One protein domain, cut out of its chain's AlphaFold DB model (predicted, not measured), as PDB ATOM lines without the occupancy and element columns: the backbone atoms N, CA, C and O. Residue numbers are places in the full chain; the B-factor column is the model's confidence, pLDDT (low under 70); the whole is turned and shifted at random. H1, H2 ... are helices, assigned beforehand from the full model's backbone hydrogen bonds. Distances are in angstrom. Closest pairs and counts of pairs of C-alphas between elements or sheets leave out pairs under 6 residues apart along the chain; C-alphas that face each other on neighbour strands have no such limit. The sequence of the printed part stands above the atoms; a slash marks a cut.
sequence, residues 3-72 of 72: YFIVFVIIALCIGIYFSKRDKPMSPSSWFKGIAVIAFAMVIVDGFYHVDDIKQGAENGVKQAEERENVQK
ATOM      1  N   TYR A   3     139.435  -5.006  21.219       63.78
ATOM      2  CA  TYR A   3     138.389  -6.036  21.103       63.78
ATOM      3  C   TYR A   3     136.987  -5.491  20.785       63.78
ATOM      4  O   TYR A   3     136.093  -6.246  20.405       63.78
ATOM      5  N   PHE A   4     136.793  -4.171  20.880       71.38
ATOM      6  CA  PHE A   4     135.512  -3.528  20.563       71.38
ATOM      7  C   PHE A   4     135.131  -3.735  19.092       71.38
ATOM      8  O   PHE A   4     133.971  -3.985  18.774       71.38
ATOM      9  N   ILE A   5     136.124  -3.718  18.196       77.75
ATOM     10  CA  ILE A   5     135.903  -3.948  16.765       77.75
ATOM     11  C   ILE A   5     135.400  -5.377  16.496       77.75
ATOM     12  O   ILE A   5     134.509  -5.574  15.675       77.75
ATOM     13  N   VAL A   6     135.910  -6.368  17.236       73.94
ATOM     14  CA  VAL A   6     135.520  -7.782  17.106       73.94
ATOM     15  C   VAL A   6     134.076  -7.974  17.558       73.94
ATOM     16  O   VAL A   6     133.288  -8.619  16.867       73.94
ATOM     17  N   PHE A   7     133.699  -7.342  18.672       74.94
ATOM     18  CA  PHE A   7     132.324  -7.346  19.160       74.94
ATOM     19  C   PHE A   7     131.349  -6.749  18.133       74.94
ATOM     20  O   PHE A   7     130.317  -7.352  17.839       74.94
ATOM     21  N   VAL A   8     131.700  -5.606  17.531       81.38
ATOM     22  CA  VAL A   8     130.883  -4.945  16.500       81.38
ATOM     23  C   VAL A   8     130.715  -5.831  15.259       81.38
ATOM     24  O   VAL A   8     129.603  -5.945  14.744       81.38
ATOM     25  N   ILE A   9     131.777  -6.509  14.809       82.06
ATOM     26  CA  ILE A   9     131.717  -7.431  13.662       82.06
ATOM     27  C   ILE A   9     130.783  -8.611  13.957       82.06
ATOM     28  O   ILE A   9     129.926  -8.937  13.135       82.06
ATOM     29  N   ILE A  10     130.899  -9.234  15.134       80.25
ATOM     30  CA  ILE A  10     130.051 -10.372  15.519       80.25
ATOM     31  C   ILE A  10     128.583  -9.936  15.632       80.25
ATOM     32  O   ILE A  10     127.700 -10.614  15.105       80.25
ATOM     33  N   ALA A  11     128.319  -8.781  16.251       80.06
ATOM     34  CA  ALA A  11     126.973  -8.226  16.375       80.06
ATOM     35  C   ALA A  11     126.340  -7.929  15.005       80.06
ATOM     36  O   ALA A  11     125.182  -8.286  14.776       80.06
ATOM     37  N   LEU A  12     127.101  -7.349  14.068       84.00
ATOM     38  CA  LEU A  12     126.650  -7.112  12.694       84.00
ATOM     39  C   LEU A  12     126.361  -8.422  11.953       84.00
ATOM     40  O   LEU A  12     125.317  -8.536  11.312       84.00
ATOM     41  N   CYS A  13     127.229  -9.430  12.071       80.94
ATOM     42  CA  CYS A  13     127.015 -10.743  11.460       80.94
ATOM     43  C   CYS A  13     125.729 -11.410  11.969       80.94
ATOM     44  O   CYS A  13     124.943 -11.921  11.169       80.94
ATOM     45  N   ILE A  14     125.481 -11.364  13.282       77.12
ATOM     46  CA  ILE A  14     124.249 -11.888  13.887       77.12
ATOM     47  C   ILE A  14     123.035 -11.081  13.407       77.12
ATOM     48  O   ILE A  14     122.034 -11.669  12.997       77.12
ATOM     49  N   GLY A  15     123.132  -9.750  13.406       78.44
ATOM     50  CA  GLY A  15     122.069  -8.855  12.955       78.44
ATOM     51  C   GLY A  15     121.669  -9.106  11.501       78.44
ATOM     52  O   GLY A  15     120.491  -9.298  11.215       78.44
ATOM     53  N   ILE A  16     122.639  -9.207  10.589       79.50
ATOM     54  CA  ILE A  16     122.397  -9.513   9.169       79.50
ATOM     55  C   ILE A  16     121.792 -10.912   9.006       79.50
ATOM     56  O   ILE A  16     120.856 -11.097   8.225       79.50
ATOM     57  N   TYR A  17     122.296 -11.894   9.755       74.38
ATOM     58  CA  TYR A  17     121.785 -13.262   9.723       74.38
ATOM     59  C   TYR A  17     120.313 -13.348  10.152       74.38
ATOM     60  O   TYR A  17     119.542 -14.097   9.551       74.38
ATOM     61  N   PHE A  18     119.906 -12.567  11.155       69.56
ATOM     62  CA  PHE A  18     118.508 -12.458  11.572       69.56
ATOM     63  C   PHE A  18     117.666 -11.607  10.615       69.56
ATOM     64  O   PHE A  18     116.529 -11.970  10.329       69.56
ATOM     65  N   SER A  19     118.222 -10.523  10.072       72.31
ATOM     66  CA  SER A  19     117.497  -9.589   9.205       72.31
ATOM     67  C   SER A  19     117.094 -10.191   7.855       72.31
ATOM     68  O   SER A  19     116.167  -9.694   7.228       72.31
ATOM     69  N   LYS A  20     117.766 -11.258   7.404       68.75
ATOM     70  CA  LYS A  20     117.407 -12.015   6.191       68.75
ATOM     71  C   LYS A  20     116.391 -13.139   6.428       68.75
ATOM     72  O   LYS A  20     116.144 -13.932   5.522       68.75
ATOM     73  N   ARG A  21     115.836 -13.278   7.635       65.88
ATOM     74  CA  ARG A  21     114.904 -14.369   7.930       65.88
ATOM     75  C   ARG A  21     113.451 -13.964   7.715       65.88
ATOM     76  O   ARG A  21     112.870 -13.290   8.553       65.88
ATOM     77  N   ASP A  22     112.838 -14.517   6.673       63.06
ATOM     78  CA  ASP A  22     111.391 -14.405   6.421       63.06
ATOM     79  C   ASP A  22     110.528 -15.339   7.293       63.06
ATOM     80  O   ASP A  22     109.311 -15.177   7.370       63.06
ATOM     81  N   LYS A  23     111.125 -16.341   7.959       66.06
ATOM     82  CA  LYS A  23     110.403 -17.299   8.817       66.06
ATOM     83  C   LYS A  23     110.832 -17.212  10.283       66.06
ATOM     84  O   LYS A  23     112.036 -17.139  10.554       66.06
ATOM     85  N   PRO A  24     109.875 -17.326  11.229       63.50
ATOM     86  CA  PRO A  24     110.189 -17.409  12.647       63.50
ATOM     87  C   PRO A  24     111.109 -18.601  12.923       63.50
ATOM     88  O   PRO A  24     111.031 -19.653  12.280       63.50
ATOM     89  N   MET A  25     112.029 -18.404  13.863       64.25
ATOM     90  CA  MET A  25     113.081 -19.356  14.198       64.25
ATOM     91  C   MET A  25     112.459 -20.687  14.642       64.25
ATOM     92  O   MET A  25     111.766 -20.736  15.655       64.25
ATOM     93  N   SER A  26     112.727 -21.784  13.923       67.62
ATOM     94  CA  SER A  26     112.424 -23.104  14.482       67.62
ATOM     95  C   SER A  26     113.271 -23.311  15.750       67.62
ATOM     96  O   SER A  26     114.414 -22.838  15.783       67.62
ATOM     97  N   PRO A  27     112.777 -24.023  16.780       66.00
ATOM     98  CA  PRO A  27     113.513 -24.231  18.034       66.00
ATOM     99  C   PRO A  27     114.933 -24.786  17.815       66.00
ATOM    100  O   PRO A  27     115.895 -24.340  18.433       66.00
ATOM    101  N   SER A  28     115.082 -25.681  16.835       69.38
ATOM    102  CA  SER A  28     116.369 -26.216  16.368       69.38
ATOM    103  C   SER A  28     117.323 -25.131  15.841       69.38
ATOM    104  O   SER A  28     118.521 -25.146  16.131       69.38
ATOM    105  N   SER A  29     116.804 -24.167  15.080       69.88
ATOM    106  CA  SER A  29     117.601 -23.070  14.522       69.88
ATOM    107  C   SER A  29     117.965 -22.026  15.575       69.88
ATOM    108  O   SER A  29     119.018 -21.401  15.468       69.88
ATOM    109  N   TRP A  30     117.108 -21.834  16.581       73.38
ATOM    110  CA  TRP A  30     117.380 -20.967  17.727       73.38
ATOM    111  C   TRP A  30     118.536 -21.509  18.568       73.38
ATOM    112  O   TRP A  30     119.476 -20.775  18.867       73.38
ATOM    113  N   PHE A  31     118.532 -22.819  18.830       75.38
ATOM    114  CA  PHE A  31     119.603 -23.484  19.571       75.38
ATOM    115  C   PHE A  31     120.957 -23.394  18.850       75.38
ATOM    116  O   PHE A  31     121.979 -23.138  19.481       75.38
ATOM    117  N   LYS A  32     120.967 -23.504  17.512       73.94
ATOM    118  CA  LYS A  32     122.169 -23.228  16.701       73.94
ATOM    119  C   LYS A  32     122.668 -21.790  16.870       73.94
ATOM    120  O   LYS A  32     123.873 -21.583  16.928       73.94
ATOM    121  N   GLY A  33     121.767 -20.813  16.983       73.69
ATOM    122  CA  GLY A  33     122.128 -19.419  17.260       73.69
ATOM    123  C   GLY A  33     122.813 -19.249  18.618       73.69
ATOM    124  O   GLY A  33     123.864 -18.620  18.692       73.69
ATOM    125  N   ILE A  34     122.273 -19.873  19.671       80.44
ATOM    126  CA  ILE A  34     122.878 -19.847  21.014       80.44
ATOM    127  C   ILE A  34     124.254 -20.514  21.014       80.44
ATOM    128  O   ILE A  34     125.193 -19.967  21.584       80.44
ATOM    129  N   ALA A  35     124.398 -21.653  20.334       78.44
ATOM    130  CA  ALA A  35     125.682 -22.339  20.219       78.44
ATOM    131  C   ALA A  35     126.749 -21.460  19.539       78.44
ATOM    132  O   ALA A  35     127.890 -21.417  19.993       78.44
ATOM    133  N   VAL A  36     126.374 -20.713  18.494       79.38
ATOM    134  CA  VAL A  36     127.277 -19.769  17.814       79.38
ATOM    135  C   VAL A  36     127.673 -18.611  18.734       79.38
ATOM    136  O   VAL A  36     128.842 -18.235  18.754       79.38
ATOM    137  N   ILE A  37     126.740 -18.074  19.527       80.31
ATOM    138  CA  ILE A  37     127.026 -16.997  20.491       80.31
ATOM    139  C   ILE A  37     127.970 -17.488  21.595       80.31
ATOM    140  O   ILE A  37     128.953 -16.815  21.899       80.31
ATOM    141  N   ALA A  38     127.710 -18.668  22.159       81.19
ATOM    142  CA  ALA A  38     128.558 -19.260  23.190       81.19
ATOM    143  C   ALA A  38     129.980 -19.523  22.667       81.19
ATOM    144  O   ALA A  38     130.958 -19.173  23.320       81.19
ATOM    145  N   PHE A  39     130.102 -20.069  21.455       81.56
ATOM    146  CA  PHE A  39     131.396 -20.294  20.815       81.56
ATOM    147  C   PHE A  39     132.149 -18.983  20.550       81.56
ATOM    148  O   PHE A  39     133.345 -18.885  20.818       81.56
ATOM    149  N   ALA A  40     131.445 -17.949  20.085       78.69
ATOM    150  CA  ALA A  40     132.021 -16.627  19.877       78.69
ATOM    151  C   ALA A  40     132.518 -15.995  21.189       78.69
ATOM    152  O   ALA A  40     133.601 -15.417  21.201       78.69
ATOM    153  N   MET A  41     131.776 -16.143  22.293       78.25
ATOM    154  CA  MET A  41     132.212 -15.678  23.615       78.25
ATOM    155  C   MET A  41     133.495 -16.368  24.075       78.25
ATOM    156  O   MET A  41     134.410 -15.680  24.508       78.25
ATOM    157  N   VAL A  42     133.598 -17.693  23.922       81.19
ATOM    158  CA  VAL A  42     134.817 -18.446  24.280       81.19
ATOM    159  C   VAL A  42     136.016 -17.987  23.453       81.19
ATOM    160  O   VAL A  42     137.109 -17.821  23.985       81.19
ATOM    161  N   ILE A  43     135.819 -17.746  22.156       78.38
ATOM    162  CA  ILE A  43     136.881 -17.234  21.287       78.38
ATOM    163  C   ILE A  43     137.315 -15.830  21.718       78.38
ATOM    164  O   ILE A  43     138.511 -15.571  21.814       78.38
ATOM    165  N   VAL A  44     136.366 -14.926  21.978       72.94
ATOM    166  CA  VAL A  44     136.669 -13.556  22.415       72.94
ATOM    167  C   VAL A  44     137.403 -13.559  23.752       72.94
ATOM    168  O   VAL A  44     138.392 -12.847  23.881       72.94
ATOM    169  N   ASP A  45     136.961 -14.375  24.707       72.44
ATOM    170  CA  ASP A  45     137.600 -14.515  26.016       72.44
ATOM    171  C   ASP A  45     139.021 -15.080  25.888       72.44
ATOM    172  O   ASP A  45     139.971 -14.527  26.440       72.44
ATOM    173  N   GLY A  46     139.195 -16.105  25.047       72.19
ATOM    174  CA  GLY A  46     140.504 -16.652  24.706       72.19
ATOM    175  C   GLY A  46     141.437 -15.603  24.100       72.19
ATOM    176  O   GLY A  46     142.566 -15.461  24.559       72.19
ATOM    177  N   PHE A  47     140.968 -14.821  23.120       71.94
ATOM    178  CA  PHE A  47     141.753 -13.728  22.537       71.94
ATOM    179  C   PHE A  47     142.076 -12.626  23.548       71.94
ATOM    180  O   PHE A  47     143.175 -12.088  23.495       71.94
ATOM    181  N   TYR A  48     141.173 -12.319  24.479       67.25
ATOM    182  CA  TYR A  48     141.405 -11.302  25.508       67.25
ATOM    183  C   TYR A  48     142.597 -11.642  26.412       67.25
ATOM    184  O   TYR A  48     143.323 -10.749  26.836       67.25
ATOM    185  N   HIS A  49     142.824 -12.933  26.657       69.81
ATOM    186  CA  HIS A  49     143.917 -13.432  27.494       69.81
ATOM    187  C   HIS A  49     145.198 -13.744  26.698       69.81
ATOM    188  O   HIS A  49     146.227 -14.068  27.288       69.81
ATOM    189  N   VAL A  50     145.187 -13.645  25.361       67.12
ATOM    190  CA  VAL A  50     146.392 -13.873  24.538       67.12
ATOM    191  C   VAL A  50     147.481 -12.843  24.848       67.12
ATOM    192  O   VAL A  50     148.660 -13.203  24.866       67.12
ATOM    193  N   ASP A  51     147.102 -11.596  25.136       64.31
ATOM    194  CA  ASP A  51     148.053 -10.562  25.552       64.31
ATOM    195  C   ASP A  51     148.717 -10.928  26.893       64.31
ATOM    196  O   ASP A  51     149.939 -10.829  27.010       64.31
ATOM    197  N   ASP A  52     147.955 -11.466  27.854       67.69
ATOM    198  CA  ASP A  52     148.469 -11.931  29.151       67.69
ATOM    199  C   ASP A  52     149.395 -13.147  29.008       67.69
ATOM    200  O   ASP A  52     150.437 -13.222  29.661       67.69
ATOM    201  N   ILE A  53     149.071 -14.087  28.111       68.19
ATOM    202  CA  ILE A  53     149.933 -15.241  27.807       68.19
ATOM    203  C   ILE A  53     151.260 -14.770  27.204       68.19
ATOM    204  O   ILE A  53     152.330 -15.263  27.571       68.19
ATOM    205  N   LYS A  54     151.211 -13.799  26.288       68.69
ATOM    206  CA  LYS A  54     152.402 -13.260  25.629       68.69
ATOM    207  C   LYS A  54     153.286 -12.484  26.609       68.69
ATOM    208  O   LYS A  54     154.503 -12.660  26.600       68.69
ATOM    209  N   GLN A  55     152.677 -11.696  27.495       73.75
ATOM    210  CA  GLN A  55     153.384 -10.966  28.546       73.75
ATOM    211  C   GLN A  55     153.977 -11.915  29.601       73.75
ATOM    212  O   GLN A  55     155.112 -11.729  30.039       73.75
ATOM    213  N   GLY A  56     153.250 -12.975  29.969       74.69
ATOM    214  CA  GLY A  56     153.740 -14.034  30.851       74.69
ATOM    215  C   GLY A  56     154.965 -14.756  30.283       74.69
ATOM    216  O   GLY A  56     155.921 -15.010  31.017       74.69
ATOM    217  N   ALA A  57     154.984 -15.021  28.974       75.94
ATOM    218  CA  ALA A  57     156.130 -15.626  28.298       75.94
ATOM    219  C   ALA A  57     157.362 -14.701  28.277       75.94
ATOM    220  O   ALA A  57     158.451 -15.136  28.650       75.94
ATOM    221  N   GLU A  58     157.209 -13.423  27.907       74.44
ATOM    222  CA  GLU A  58     158.319 -12.452  27.925       74.44
ATOM    223  C   GLU A  58     158.896 -12.248  29.333       74.44
ATOM    224  O   GLU A  58     160.115 -12.202  29.511       74.44
ATOM    225  N   ASN A  59     158.033 -12.172  30.348       76.88
ATOM    226  CA  ASN A  59     158.459 -12.034  31.739       76.88
ATOM    227  C   ASN A  59     159.167 -13.295  32.256       76.88
ATOM    228  O   ASN A  59     160.115 -13.186  33.034       76.88
ATOM    229  N   GLY A  60     158.750 -14.482  31.803       75.44
ATOM    230  CA  GLY A  60     159.419 -15.745  32.114       75.44
ATOM    231  C   GLY A  60     160.838 -15.817  31.546       75.44
ATOM    232  O   GLY A  60     161.757 -16.224  32.255       75.44
ATOM    233  N   VAL A  61     161.039 -15.363  30.304       77.56
ATOM    234  CA  VAL A  61     162.371 -15.311  29.673       77.56
ATOM    235  C   VAL A  61     163.283 -14.324  30.402       77.56
ATOM    236  O   VAL A  61     164.399 -14.689  30.764       77.56
ATOM    237  N   LYS A  62     162.795 -13.115  30.713       75.75
ATOM    238  CA  LYS A  62     163.578 -12.115  31.459       75.75
ATOM    239  C   LYS A  62     163.977 -12.591  32.856       75.75
ATOM    240  O   LYS A  62     165.122 -12.406  33.252       75.75
ATOM    241  N   GLN A  63     163.070 -13.242  33.587       76.38
ATOM    242  CA  GLN A  63     163.394 -13.797  34.907       76.38
ATOM    243  C   GLN A  63     164.421 -14.934  34.835       76.38
ATOM    244  O   GLN A  63     165.213 -15.093  35.762       76.38
ATOM    245  N   ALA A  64     164.412 -15.737  33.769       74.06
ATOM    246  CA  ALA A  64     165.414 -16.781  33.571       74.06
ATOM    247  C   ALA A  64     166.806 -16.180  33.300       74.06
ATOM    248  O   ALA A  64     167.784 -16.603  33.910       74.06
ATOM    249  N   GLU A  65     166.872 -15.149  32.458       74.31
ATOM    250  CA  GLU A  65     168.108 -14.444  32.093       74.31
ATOM    251  C   GLU A  65     168.708 -13.648  33.272       74.31
ATOM    252  O   GLU A  65     169.926 -13.598  33.463       74.31
ATOM    253  N   GLU A  66     167.851 -13.065  34.115       75.44
ATOM    254  CA  GLU A  66     168.247 -12.367  35.343       75.44
ATOM    255  C   GLU A  66     168.803 -13.342  36.394       75.44
ATOM    256  O   GLU A  66     169.828 -13.065  37.017       75.44
ATOM    257  N   ARG A  67     168.198 -14.529  36.550       70.69
ATOM    258  CA  ARG A  67     168.719 -15.575  37.450       70.69
ATOM    259  C   ARG A  67     170.055 -16.150  36.984       70.69
ATOM    260  O   ARG A  67     170.884 -16.472  37.832       70.69
ATOM    261  N   GLU A  68     170.272 -16.262  35.676       70.69
ATOM    262  CA  GLU A  68     171.553 -16.702  35.112       70.69
ATOM    263  C   GLU A  68     172.666 -15.672  35.364       70.69
ATOM    264  O   GLU A  68     173.770 -16.048  35.753       70.69
ATOM    265  N   ASN A  69     172.375 -14.373  35.224       66.38
ATOM    266  CA  ASN A  69     173.347 -13.312  35.512       66.38
ATOM    267  C   ASN A  69     173.679 -13.172  37.004       66.38
ATOM    268  O   ASN A  69     174.809 -12.844  37.336       66.38
ATOM    269  N   VAL A  70     172.726 -13.426  37.907       67.62
ATOM    270  CA  VAL A  70     172.957 -13.350  39.364       67.62
ATOM    271  C   VAL A  70     173.761 -14.550  39.896       67.62
ATOM    272  O   VAL A  70     174.355 -14.465  40.968       67.62
ATOM    273  N   GLN A  71     173.798 -15.670  39.166       57.91
ATOM    274  CA  GLN A  71     174.595 -16.855  39.520       57.91
ATOM    275  C   GLN A  71     176.014 -16.867  38.924       57.91
ATOM    276  O   GLN A  71     176.755 -17.823  39.168       57.91
ATOM    277  N   LYS A  72     176.390 -15.842  38.156       50.34
ATOM    278  CA  LYS A  72     177.698 -15.700  37.504       50.34
ATOM    279  C   LYS A  72     178.605 -14.744  38.273       50.34
ATOM    280  O   LYS A  72     179.825 -15.018  38.291       50.34
TER     281      LYS A  72
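This is residues 3 to 72 of the 72 residues of an uncharacterized protein of Staphylococcus sp. GSSP0090 (UniProt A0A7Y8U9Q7). The longest helix, H2, runs on through a one-residue joint into H3, roughly end to end, and H1 folds back beside H2 as a loose, not clearly touching partner, running the opposite way. H3 sticks out as a long free arm, residues 50 to 70, and makes much of the length. The printed part has 70 residues with three named helices, H1, H2 and H3 in chain order, and no named strand; its class is all helix. It is extended, with a radius of gyration of the C-alphas of 21.4 A, and spans 73 by 23 by 9 A.

H2 is residues 27 to 48 and measures 31.6 A from first to last C-alpha, beginning at C-alpha 27 (113.513, -24.231, 18.034). H3 is residues 50 to 70, 30.4 A long, and ends at C-alpha 70 (172.957, -13.350, 39.364). H1 is residues 4 to 19, 22.1 A long, beginning at C-alpha 4 (135.512, -3.528, 20.563).

H2 and H1 are close but not clearly touching, with 2 pairs of C-alphas within 8 A; the closest C-alphas, of Ala 40 and Ile 10, are 7.9 A apart. Their lines stand at a shallow tilt of 10 degrees, and they run opposite ways. H2 and H3 meet only through their link, the single residue His 49. H1 and H3 are apart. In H1, H2 and H3 every O i to N i+4 pair is within hydrogen-bond range.

The two C-alphas farthest apart, of Asp 22 and Lys 72, are 73.2 A apart. The printed part has no cut. The link from H2 to H3 is tight, and that from H1 to H2, 7 residues, is short. Residues 19 to 24 and 49 to 72 are among those that stand free. The mean pLDDT of the printed part is 73.0; it is under 70 at residues 3, 18, 20 to 29, 48 to 54 and 69 to 72.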